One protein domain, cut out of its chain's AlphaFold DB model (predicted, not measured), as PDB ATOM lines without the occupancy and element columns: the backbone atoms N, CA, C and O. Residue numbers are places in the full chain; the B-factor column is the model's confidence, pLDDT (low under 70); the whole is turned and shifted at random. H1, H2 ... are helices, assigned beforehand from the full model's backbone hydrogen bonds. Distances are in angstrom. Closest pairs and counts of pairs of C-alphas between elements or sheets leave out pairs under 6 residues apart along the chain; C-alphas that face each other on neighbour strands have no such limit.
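This is residues 3 to 67 of the 72 residues of the protein "30S ribosomal protein S15" of Streptococcus vestibularis (UniProt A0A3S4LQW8). A helical hairpin, H1 and H2 side by side and partly overlapping, continues into a third helix, H3, which turns away from the far end of H2, and the whole makes a rough L. Residues 53 to 67, most of H3 and the two residues after it, stick out as a bare arm, while a long loop joins H1 to H2 at the other end of the domain. The printed part has 65 residues with three named helices, H1, H2 and H3 in that order along the chain, and no named strand; the class is all helix. It is loose, with a radius of gyration of the C-alphas of 15.3 A, and has a flat outline spanning 39 by 33 by 16 A.

Find C-alpha 3 at (36.696, 43.045, 13.639); here H1 begins, and it runs from Leu 3 to Lys 17, 20.8 A from first to last C-alpha. Residues 18 to 28 then lead to H2, residues 29 to 46, the longest helix at 25.9 A; look for its first C-alpha, that of Leu 29, at (36.907, 54.581, 23.067). After residues 47 to 50 comes H3, residues 51 to 65, 20.7 A long, which ends at C-alpha 65 at (9.217, 51.261, 10.110).

Begin with H1 and H2, which form a helical hairpin. They touch, with 14 pairs of C-alphas within 8 A; look at Phe 10 and Lys 32, whose C-alphas are the closest of the two helices at 5.4 A. Their lines stand at a shallow tilt of 22 degrees, and they run opposite ways. Next, go to Ser 44 and Ile 51, the closest C-alphas of H2 and H3, 6.1 A apart. These two helices are close but not clearly touching, with 2 pairs of C-alphas within 8 A. Their lines are only just about perpendicular, at 72 degrees. H1 and H3 are apart. In H1, H2 and H3, each backbone O of residue i is within hydrogen-bond range of the N of residue i+4 inside the helix.

The two C-alphas farthest apart in the domain are those of Glu 24 and Asn 67, at 42.6 A. The link from H1 to H2 is long, with 11 residues, and the link from H2 to H3 is tight, with 4. Residues 53 to 67, of which 53 to 65 belong to H3, stand free; without them the body has 50 residues and spans 39 by 17 by 14 A. The printed part has no cut. Its mean pLDDT is 94.9, and no printed residue is under 70.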
ATOM      1  N   LEU A   3      37.923  42.332  13.257       90.75
ATOM      2  CA  LEU A   3      36.696  43.045  13.639       90.75
ATOM      3  C   LEU A   3      36.078  42.530  14.950       90.75
ATOM      4  O   LEU A   3      35.758  43.317  15.830       90.75
ATOM      5  N   SER A   4      35.932  41.212  15.126       92.25
ATOM      6  CA  SER A   4      35.300  40.651  16.334       92.25
ATOM      7  C   SER A   4      36.071  40.992  17.614       92.25
ATOM      8  O   SER A   4      35.461  41.213  18.658       92.25
ATOM      9  N   ASN A   5      37.403  41.057  17.534       91.88
ATOM     10  CA  ASN A   5      38.242  41.457  18.660       91.88
ATOM     11  C   ASN A   5      38.097  42.958  18.956       91.88
ATOM     12  O   ASN A   5      37.978  43.358  20.113       91.88
ATOM     13  N   ASP A   6      38.054  43.792  17.915       93.25
ATOM     14  CA  ASP A   6      37.894  45.240  18.071       93.25
ATOM     15  C   ASP A   6      36.498  45.638  18.562       93.25
ATOM     16  O   ASP A   6      36.392  46.578  19.354       93.25
ATOM     17  N   ILE A   7      35.447  44.889  18.206       95.25
ATOM     18  CA  ILE A   7      34.113  45.026  18.814       95.25
ATOM     19  C   ILE A   7      34.189  44.724  20.314       95.25
ATOM     20  O   ILE A   7      33.667  45.494  21.120       95.25
ATOM     21  N   GLY A   8      34.854  43.633  20.708       93.56
ATOM     22  CA  GLY A   8      34.987  43.253  22.119       93.56
ATOM     23  C   GLY A   8      35.728  44.307  22.948       93.56
ATOM     24  O   GLY A   8      35.272  44.690  24.028       93.56
ATOM     25  N   ASN A   9      36.833  44.841  22.421       93.94
ATOM     26  CA  ASN A   9      37.572  45.933  23.060       93.94
ATOM     27  C   ASN A   9      36.726  47.211  23.161       93.94
ATOM     28  O   ASN A   9      36.680  47.841  24.215       93.94
ATOM     29  N   PHE A  10      36.002  47.572  22.096       95.94
ATOM     30  CA  PHE A  10      35.092  48.717  22.117       95.94
ATOM     31  C   PHE A  10      34.000  48.564  23.187       95.94
ATOM     32  O   PHE A  10      33.750  49.495  23.951       95.94
ATOM     33  N   GLN A  11      33.392  47.380  23.306       95.00
ATOM     34  CA  GLN A  11      32.363  47.103  24.312       95.00
ATOM     35  C   GLN A  11      32.879  47.267  25.743       95.00
ATOM     36  O   GLN A  11      32.188  47.861  26.574       95.00
ATOM     37  N   ARG A  12      34.095  46.794  26.042       94.94
ATOM     38  CA  ARG A  12      34.708  46.986  27.364       94.94
ATOM     39  C   ARG A  12      34.899  48.465  27.690       94.94
ATOM     40  O   ARG A  12      34.466  48.908  28.751       94.94
ATOM     41  N   LEU A  13      35.415  49.244  26.740       95.75
ATOM     42  CA  LEU A  13      35.585  50.692  26.890       95.75
ATOM     43  C   LEU A  13      34.243  51.423  27.075       95.75
ATOM     44  O   LEU A  13      34.164  52.373  27.857       95.75
ATOM     45  N   VAL A  14      33.163  50.976  26.420       96.38
ATOM     46  CA  VAL A  14      31.801  51.493  26.661       96.38
ATOM     47  C   VAL A  14      31.358  51.207  28.094       96.38
ATOM     48  O   VAL A  14      30.860  52.110  28.769       96.38
ATOM     49  N   MET A  15      31.553  49.979  28.585       96.12
ATOM     50  CA  MET A  15      31.210  49.625  29.966       96.12
ATOM     51  C   MET A  15      32.024  50.439  30.976       96.12
ATOM     52  O   MET A  15      31.469  50.864  31.991       96.12
ATOM     53  N   THR A  16      33.289  50.736  30.677       95.00
ATOM     54  CA  THR A  16      34.119  51.635  31.489       95.00
ATOM     55  C   THR A  16      33.615  53.064  31.482       95.00
ATOM     56  O   THR A  16      33.429  53.640  32.553       95.00
ATOM     57  N   LYS A  17      33.261  53.617  30.317       94.31
ATOM     58  CA  LYS A  17      32.636  54.947  30.235       94.31
ATOM     59  C   LYS A  17      31.303  55.025  30.993       94.31
ATOM     60  O   LYS A  17      30.944  56.090  31.483       94.31
ATOM     61  N   GLN A  18      30.581  53.911  31.109       96.19
ATOM     62  CA  GLN A  18      29.333  53.806  31.876       96.19
ATOM     63  C   GLN A  18      29.538  53.504  33.373       96.19
ATOM     64  O   GLN A  18      28.549  53.367  34.092       96.19
ATOM     65  N   GLY A  19      30.781  53.363  33.851       93.88
ATOM     66  CA  GLY A  19      31.081  53.028  35.248       93.88
ATOM     67  C   GLY A  19      30.703  51.597  35.653       93.88
ATOM     68  O   GLY A  19      30.513  51.323  36.833       93.88
ATOM     69  N   ARG A  20      30.554  50.684  34.685       92.38
ATOM     70  CA  ARG A  20      30.104  49.292  34.894       92.38
ATOM     71  C   ARG A  20      31.239  48.270  34.880       92.38
ATOM     72  O   ARG A  20      31.022  47.115  35.230       92.38
ATOM     73  N   TYR A  21      32.424  48.675  34.435       88.69
ATOM     74  CA  TYR A  21      33.592  47.814  34.288       88.69
ATOM     75  C   TYR A  21      34.863  48.657  34.376       88.69
ATOM     76  O   TYR A  21      34.889  49.774  33.868       88.69
ATOM     77  N   TYR A  22      35.925  48.139  34.979       84.50
ATOM     78  CA  TYR A  22      37.224  48.804  34.956       84.50
ATOM     79  C   TYR A  22      38.111  48.135  33.904       84.50
ATOM     80  O   TYR A  22      38.422  46.952  34.022       84.50
ATOM     81  N   ASP A  23      38.456  48.881  32.856       84.94
ATOM     82  CA  ASP A  23      39.304  48.420  31.760       84.94
ATOM     83  C   ASP A  23      40.663  49.129  31.817       84.94
ATOM     84  O   ASP A  23      40.723  50.356  31.813       84.94
ATOM     85  N   GLU A  24      41.745  48.352  31.862       86.69
ATOM     86  CA  GLU A  24      43.134  48.836  31.876       86.69
ATOM     87  C   GLU A  24      43.801  48.782  30.492       86.69
ATOM     88  O   GLU A  24      45.007  48.998  30.361       86.69
ATOM     89  N   THR A  25      43.053  48.445  29.437       87.25
ATOM     90  CA  THR A  25      43.628  48.403  28.089       87.25
ATOM     91  C   THR A  25      44.123  49.789  27.653       87.25
ATOM     92  O   THR A  25      43.498  50.804  27.955       87.25
ATOM     93  N   PRO A  26      45.223  49.871  26.877       91.19
ATOM     94  CA  PRO A  26      45.801  51.147  26.439       91.19
ATOM     95  C   PRO A  26      44.999  51.826  25.309       91.19
ATOM     96  O   PRO A  26      45.485  52.749  24.652       91.19
ATOM     97  N   TYR A  27      43.797  51.333  25.013       92.94
ATOM     98  CA  TYR A  27      42.968  51.799  23.912       92.94
ATOM     99  C   TYR A  27      42.031  52.917  24.366       92.94
ATOM    100  O   TYR A  27      41.568  52.940  25.501       92.94
ATOM    101  N   THR A  28      41.697  53.824  23.449       94.00
ATOM    102  CA  THR A  28      40.658  54.831  23.687       94.00
ATOM    103  C   THR A  28      39.357  54.425  23.015       94.00
ATOM    104  O   THR A  28      39.355  53.736  21.987       94.00
ATOM    105  N   LEU A  29      38.238  54.869  23.590       95.06
ATOM    106  CA  LEU A  29      36.907  54.581  23.067       95.06
ATOM    107  C   LEU A  29      36.754  55.100  21.632       95.06
ATOM    108  O   LEU A  29      36.247  54.394  20.766       95.06
ATOM    109  N   GLU A  30      37.232  56.315  21.377       95.88
ATOM    110  CA  GLU A  30      37.164  56.993  20.083       95.88
ATOM    111  C   GLU A  30      37.980  56.253  19.016       95.88
ATOM    112  O   GLU A  30      37.507  56.056  17.892       95.88
ATOM    113  N   ARG A  31      39.189  55.784  19.368       95.94
ATOM    114  CA  ARG A  31      40.030  55.005  18.449       95.94
ATOM    115  C   ARG A  31      39.370  53.675  18.111       95.94
ATOM    116  O   ARG A  31      39.238  53.358  16.932       95.94
ATOM    117  N   LYS A  32      38.902  52.927  19.115       95.81
ATOM    118  CA  LYS A  32      38.262  51.627  18.875       95.81
ATOM    119  C   LYS A  32      36.946  51.760  18.118       95.81
ATOM    120  O   LYS A  32      36.670  50.925  17.264       95.81
ATOM    121  N   LEU A  33      36.167  52.818  18.346       97.00
ATOM    122  CA  LEU A  33      34.993  53.116  17.519       97.00
ATOM    123  C   LEU A  33      35.378  53.309  16.045       97.00
ATOM    124  O   LEU A  33      34.752  52.723  15.164       97.00
ATOM    125  N   SER A  34      36.430  54.089  15.786       97.12
ATOM    126  CA  SER A  34      36.909  54.363  14.426       97.12
ATOM    127  C   SER A  34      37.417  53.098  13.727       97.12
ATOM    128  O   SER A  34      37.073  52.858  12.576       97.12
ATOM    129  N   GLU A  35      38.180  52.256  14.430       96.06
ATOM    130  CA  GLU A  35      38.681  50.977  13.900       96.06
ATOM    131  C   GLU A  35      37.544  50.013  13.537       96.06
ATOM    132  O   GLU A  35      37.603  49.347  12.507       96.06
ATOM    133  N   ASN A  36      36.469  49.975  14.333       96.75
ATOM    134  CA  ASN A  36      35.286  49.173  14.012       96.75
ATOM    135  C   ASN A  36      34.597  49.644  12.725       96.75
ATOM    136  O   ASN A  36      34.220  48.818  11.898       96.75
ATOM    137  N   ILE A  37      34.451  50.961  12.537       96.81
ATOM    138  CA  ILE A  37      33.903  51.525  11.295       96.81
ATOM    139  C   ILE A  37      34.816  51.182  10.114       96.81
ATOM    140  O   ILE A  37      34.326  50.726   9.084       96.81
ATOM    141  N   TRP A  38      36.132  51.350  10.274       96.94
ATOM    142  CA  TRP A  38      37.107  51.023   9.233       96.94
ATOM    143  C   TRP A  38      37.013  49.554   8.810       96.94
ATOM    144  O   TRP A  38      36.878  49.278   7.623       96.94
ATOM    145  N   TRP A  39      36.951  48.615   9.759       96.44
ATOM    146  CA  TRP A  39      36.779  47.197   9.436       96.44
ATOM    147  C   TRP A  39      35.503  46.891   8.649       96.44
ATOM    148  O   TRP A  39      35.528  46.020   7.783       96.44
ATOM    149  N   LEU A  40      34.389  47.572   8.938       96.12
ATOM    150  CA  LEU A  40      33.144  47.389   8.185       96.12
ATOM    151  C   LEU A  40      33.274  47.893   6.741       96.12
ATOM    152  O   LEU A  40      32.758  47.246   5.832       96.12
ATOM    153  N   VAL A  41      33.992  48.999   6.530       96.69
ATOM    154  CA  VAL A  41      34.288  49.538   5.192       96.69
ATOM    155  C   VAL A  41      35.240  48.620   4.418       96.69
ATOM    156  O   VAL A  41      34.978  48.302   3.263       96.69
ATOM    157  N   GLU A  42      36.316  48.137   5.042       96.38
ATOM    158  CA  GLU A  42      37.237  47.182   4.403       96.38
ATOM    159  C   GLU A  42      36.515  45.884   4.025       96.38
ATOM    160  O   GLU A  42      36.697  45.343   2.933       96.38
ATOM    161  N   LEU A  43      35.644  45.389   4.911       96.00
ATOM    162  CA  LEU A  43      34.875  44.179   4.656       96.00
ATOM    163  C   LEU A  43      33.872  44.371   3.514       96.00
ATOM    164  O   LEU A  43      33.716  43.458   2.709       96.00
ATOM    165  N   SER A  44      33.219  45.533   3.408       97.38
ATOM    166  CA  SER A  44      32.301  45.793   2.296       97.38
ATOM    167  C   SER A  44      33.037  45.807   0.958       97.38
ATOM    168  O   SER A  44      32.549  45.217   0.001       97.38
ATOM    169  N   GLN A  45      34.238  46.392   0.904       96.81
ATOM    170  CA  GLN A  45      35.082  46.358  -0.294       96.81
ATOM    171  C   GLN A  45      35.497  44.928  -0.658       96.81
ATOM    172  O   GLN A  45      35.384  44.532  -1.815       96.81
ATOM    173  N   CYS A  46      35.915  44.123   0.326       97.06
ATOM    174  CA  CYS A  46      36.283  42.718   0.106       97.06
ATOM    175  C   CYS A  46      35.128  41.861  -0.435       97.06
ATOM    176  O   CYS A  46      35.371  40.841  -1.076       97.06
ATOM    177  N   LEU A  47      33.888  42.243  -0.130       97.38
ATOM    178  CA  LEU A  47      32.675  41.521  -0.510       97.38
ATOM    179  C   LEU A  47      31.976  42.114  -1.742       97.38
ATOM    180  O   LEU A  47      30.907  41.624  -2.095       97.38
ATOM    181  N   ASP A  48      32.558  43.138  -2.375       98.12
ATOM    182  CA  ASP A  48      31.960  43.877  -3.497       98.12
ATOM    183  C   ASP A  48      30.574  44.471  -3.158       98.12
ATOM    184  O   ASP A  48      29.620  44.416  -3.930       98.12
ATOM    185  N   ILE A  49      30.450  45.018  -1.945       98.38
ATOM    186  CA  ILE A  49      29.231  45.655  -1.439       98.38
ATOM    187  C   ILE A  49      29.411  47.174  -1.436       98.38
ATOM    188  O   ILE A  49      30.288  47.709  -0.748       98.38
ATOM    189  N   ASP A  50      28.511  47.886  -2.120       98.06
ATOM    190  CA  ASP A  50      28.373  49.336  -1.982       98.06
ATOM    191  C   ASP A  50      27.697  49.685  -0.647       98.06
ATOM    192  O   ASP A  50      26.473  49.793  -0.522       98.06
ATOM    193  N   ILE A  51      28.529  49.880   0.373       97.25
ATOM    194  CA  ILE A  51      28.080  50.205   1.727       97.25
ATOM    195  C   ILE A  51      27.297  51.525   1.806       97.25
ATOM    196  O   ILE A  51      26.494  51.687   2.724       97.25
ATOM    197  N   GLN A  52      27.488  52.467   0.872       97.00
ATOM    198  CA  GLN A  52      26.732  53.722   0.874       97.00
ATOM    199  C   GLN A  52      25.285  53.479   0.448       97.00
ATOM    200  O   GLN A  52      24.361  53.914   1.142       97.00
ATOM    201  N   THR A  53      25.096  52.743  -0.648       98.12
ATOM    202  CA  THR A  53      23.766  52.353  -1.132       98.12
ATOM    203  C   THR A  53      23.033  51.504  -0.093       98.12
ATOM    204  O   THR A  53      21.892  51.811   0.258       98.12
ATOM    205  N   GLU A  54      23.698  50.501   0.486       98.12
ATOM    206  CA  GLU A  54      23.077  49.631   1.492       98.12
ATOM    207  C   GLU A  54      22.715  50.377   2.783       98.12
ATOM    208  O   GLU A  54      21.639  50.164   3.349       98.12
ATOM    209  N   MET A  55      23.557  51.313   3.233       97.44
ATOM    210  CA  MET A  55      23.236  52.148   4.392       97.44
ATOM    211  C   MET A  55      22.039  53.066   4.114       97.44
ATOM    212  O   MET A  55      21.163  53.206   4.969       97.44
ATOM    213  N   ALA A  56      21.961  53.669   2.923       97.19
ATOM    214  CA  ALA A  56      20.826  54.505   2.534       97.19
ATOM    215  C   ALA A  56      19.515  53.700   2.488       97.19
ATOM    216  O   ALA A  56      18.504  54.140   3.042       97.19
ATOM    217  N   ASN A  57      19.550  52.499   1.902       97.75
ATOM    218  CA  ASN A  57      18.412  51.579   1.860       97.75
ATOM    219  C   ASN A  57      17.949  51.204   3.275       97.75
ATOM    220  O   ASN A  57      16.771  51.364   3.607       97.75
ATOM    221  N   PHE A  58      18.886  50.791   4.134       97.00
ATOM    222  CA  PHE A  58      18.609  50.433   5.524       97.00
ATOM    223  C   PHE A  58      17.954  51.580   6.305       97.00
ATOM    224  O   PHE A  58      16.961  51.366   7.005       97.00
ATOM    225  N   LEU A  59      18.486  52.800   6.186       96.12
ATOM    226  CA  LEU A  59      17.943  53.972   6.874       96.12
ATOM    227  C   LEU A  59      16.538  54.319   6.372       96.12
ATOM    228  O   LEU A  59      15.645  54.507   7.196       96.12
ATOM    229  N   SER A  60      16.309  54.315   5.055       96.00
ATOM    230  CA  SER A  60      14.974  54.525   4.470       96.00
ATOM    231  C   SER A  60      13.960  53.509   5.010       96.00
ATOM    232  O   SER A  60      12.829  53.859   5.356       96.00
ATOM    233  N   ASP A  61      14.352  52.242   5.131       96.62
ATOM    234  CA  ASP A  61      13.464  51.211   5.665       96.62
ATOM    235  C   ASP A  61      13.204  51.384   7.163       96.62
ATOM    236  O   ASP A  61      12.077  51.174   7.621       96.62
ATOM    237  N   LYS A  62      14.197  51.848   7.932       95.62
ATOM    238  CA  LYS A  62      14.011  52.209   9.344       95.62
ATOM    239  C   LYS A  62      13.092  53.410   9.526       95.62
ATOM    240  O   LYS A  62      12.237  53.375  10.408       95.62
ATOM    241  N   GLU A  63      13.213  54.434   8.691       95.00
ATOM    242  CA  GLU A  63      12.328  55.602   8.718       95.00
ATOM    243  C   GLU A  63      10.870  55.207   8.473       95.00
ATOM    244  O   GLU A  63       9.990  55.608   9.240       95.00
ATOM    245  N   LYS A  64      10.617  54.350   7.472       94.69
ATOM    246  CA  LYS A  64       9.281  53.793   7.205       94.69
ATOM    247  C   LYS A  64       8.763  52.981   8.392       94.69
ATOM    248  O   LYS A  64       7.629  53.186   8.815       94.69
ATOM    249  N   GLN A  65       9.588  52.089   8.951       95.75
ATOM    250  CA  GLN A  65       9.217  51.261  10.110       95.75
ATOM    251  C   GLN A  65       8.853  52.105  11.338       95.75
ATOM    252  O   GLN A  65       7.959  51.736  12.096       95.75
ATOM    253  N   LEU A  66       9.542  53.230  11.536       95.06
ATOM    254  CA  LEU A  66       9.365  54.105  12.693       95.06
ATOM    255  C   LEU A  66       8.406  55.278  12.432       95.06
ATOM    256  O   LEU A  66       8.210  56.103  13.322       95.06
ATOM    257  N   ASN A  67       7.793  55.360  11.243       91.50
ATOM    258  CA  ASN A  67       6.942  56.476  10.806       91.50
ATOM    259  C   ASN A  67       7.605  57.861  10.971       91.50
ATOM    260  O   ASN A  67       6.937  58.859  11.266       91.50
TER     261      ASN A  67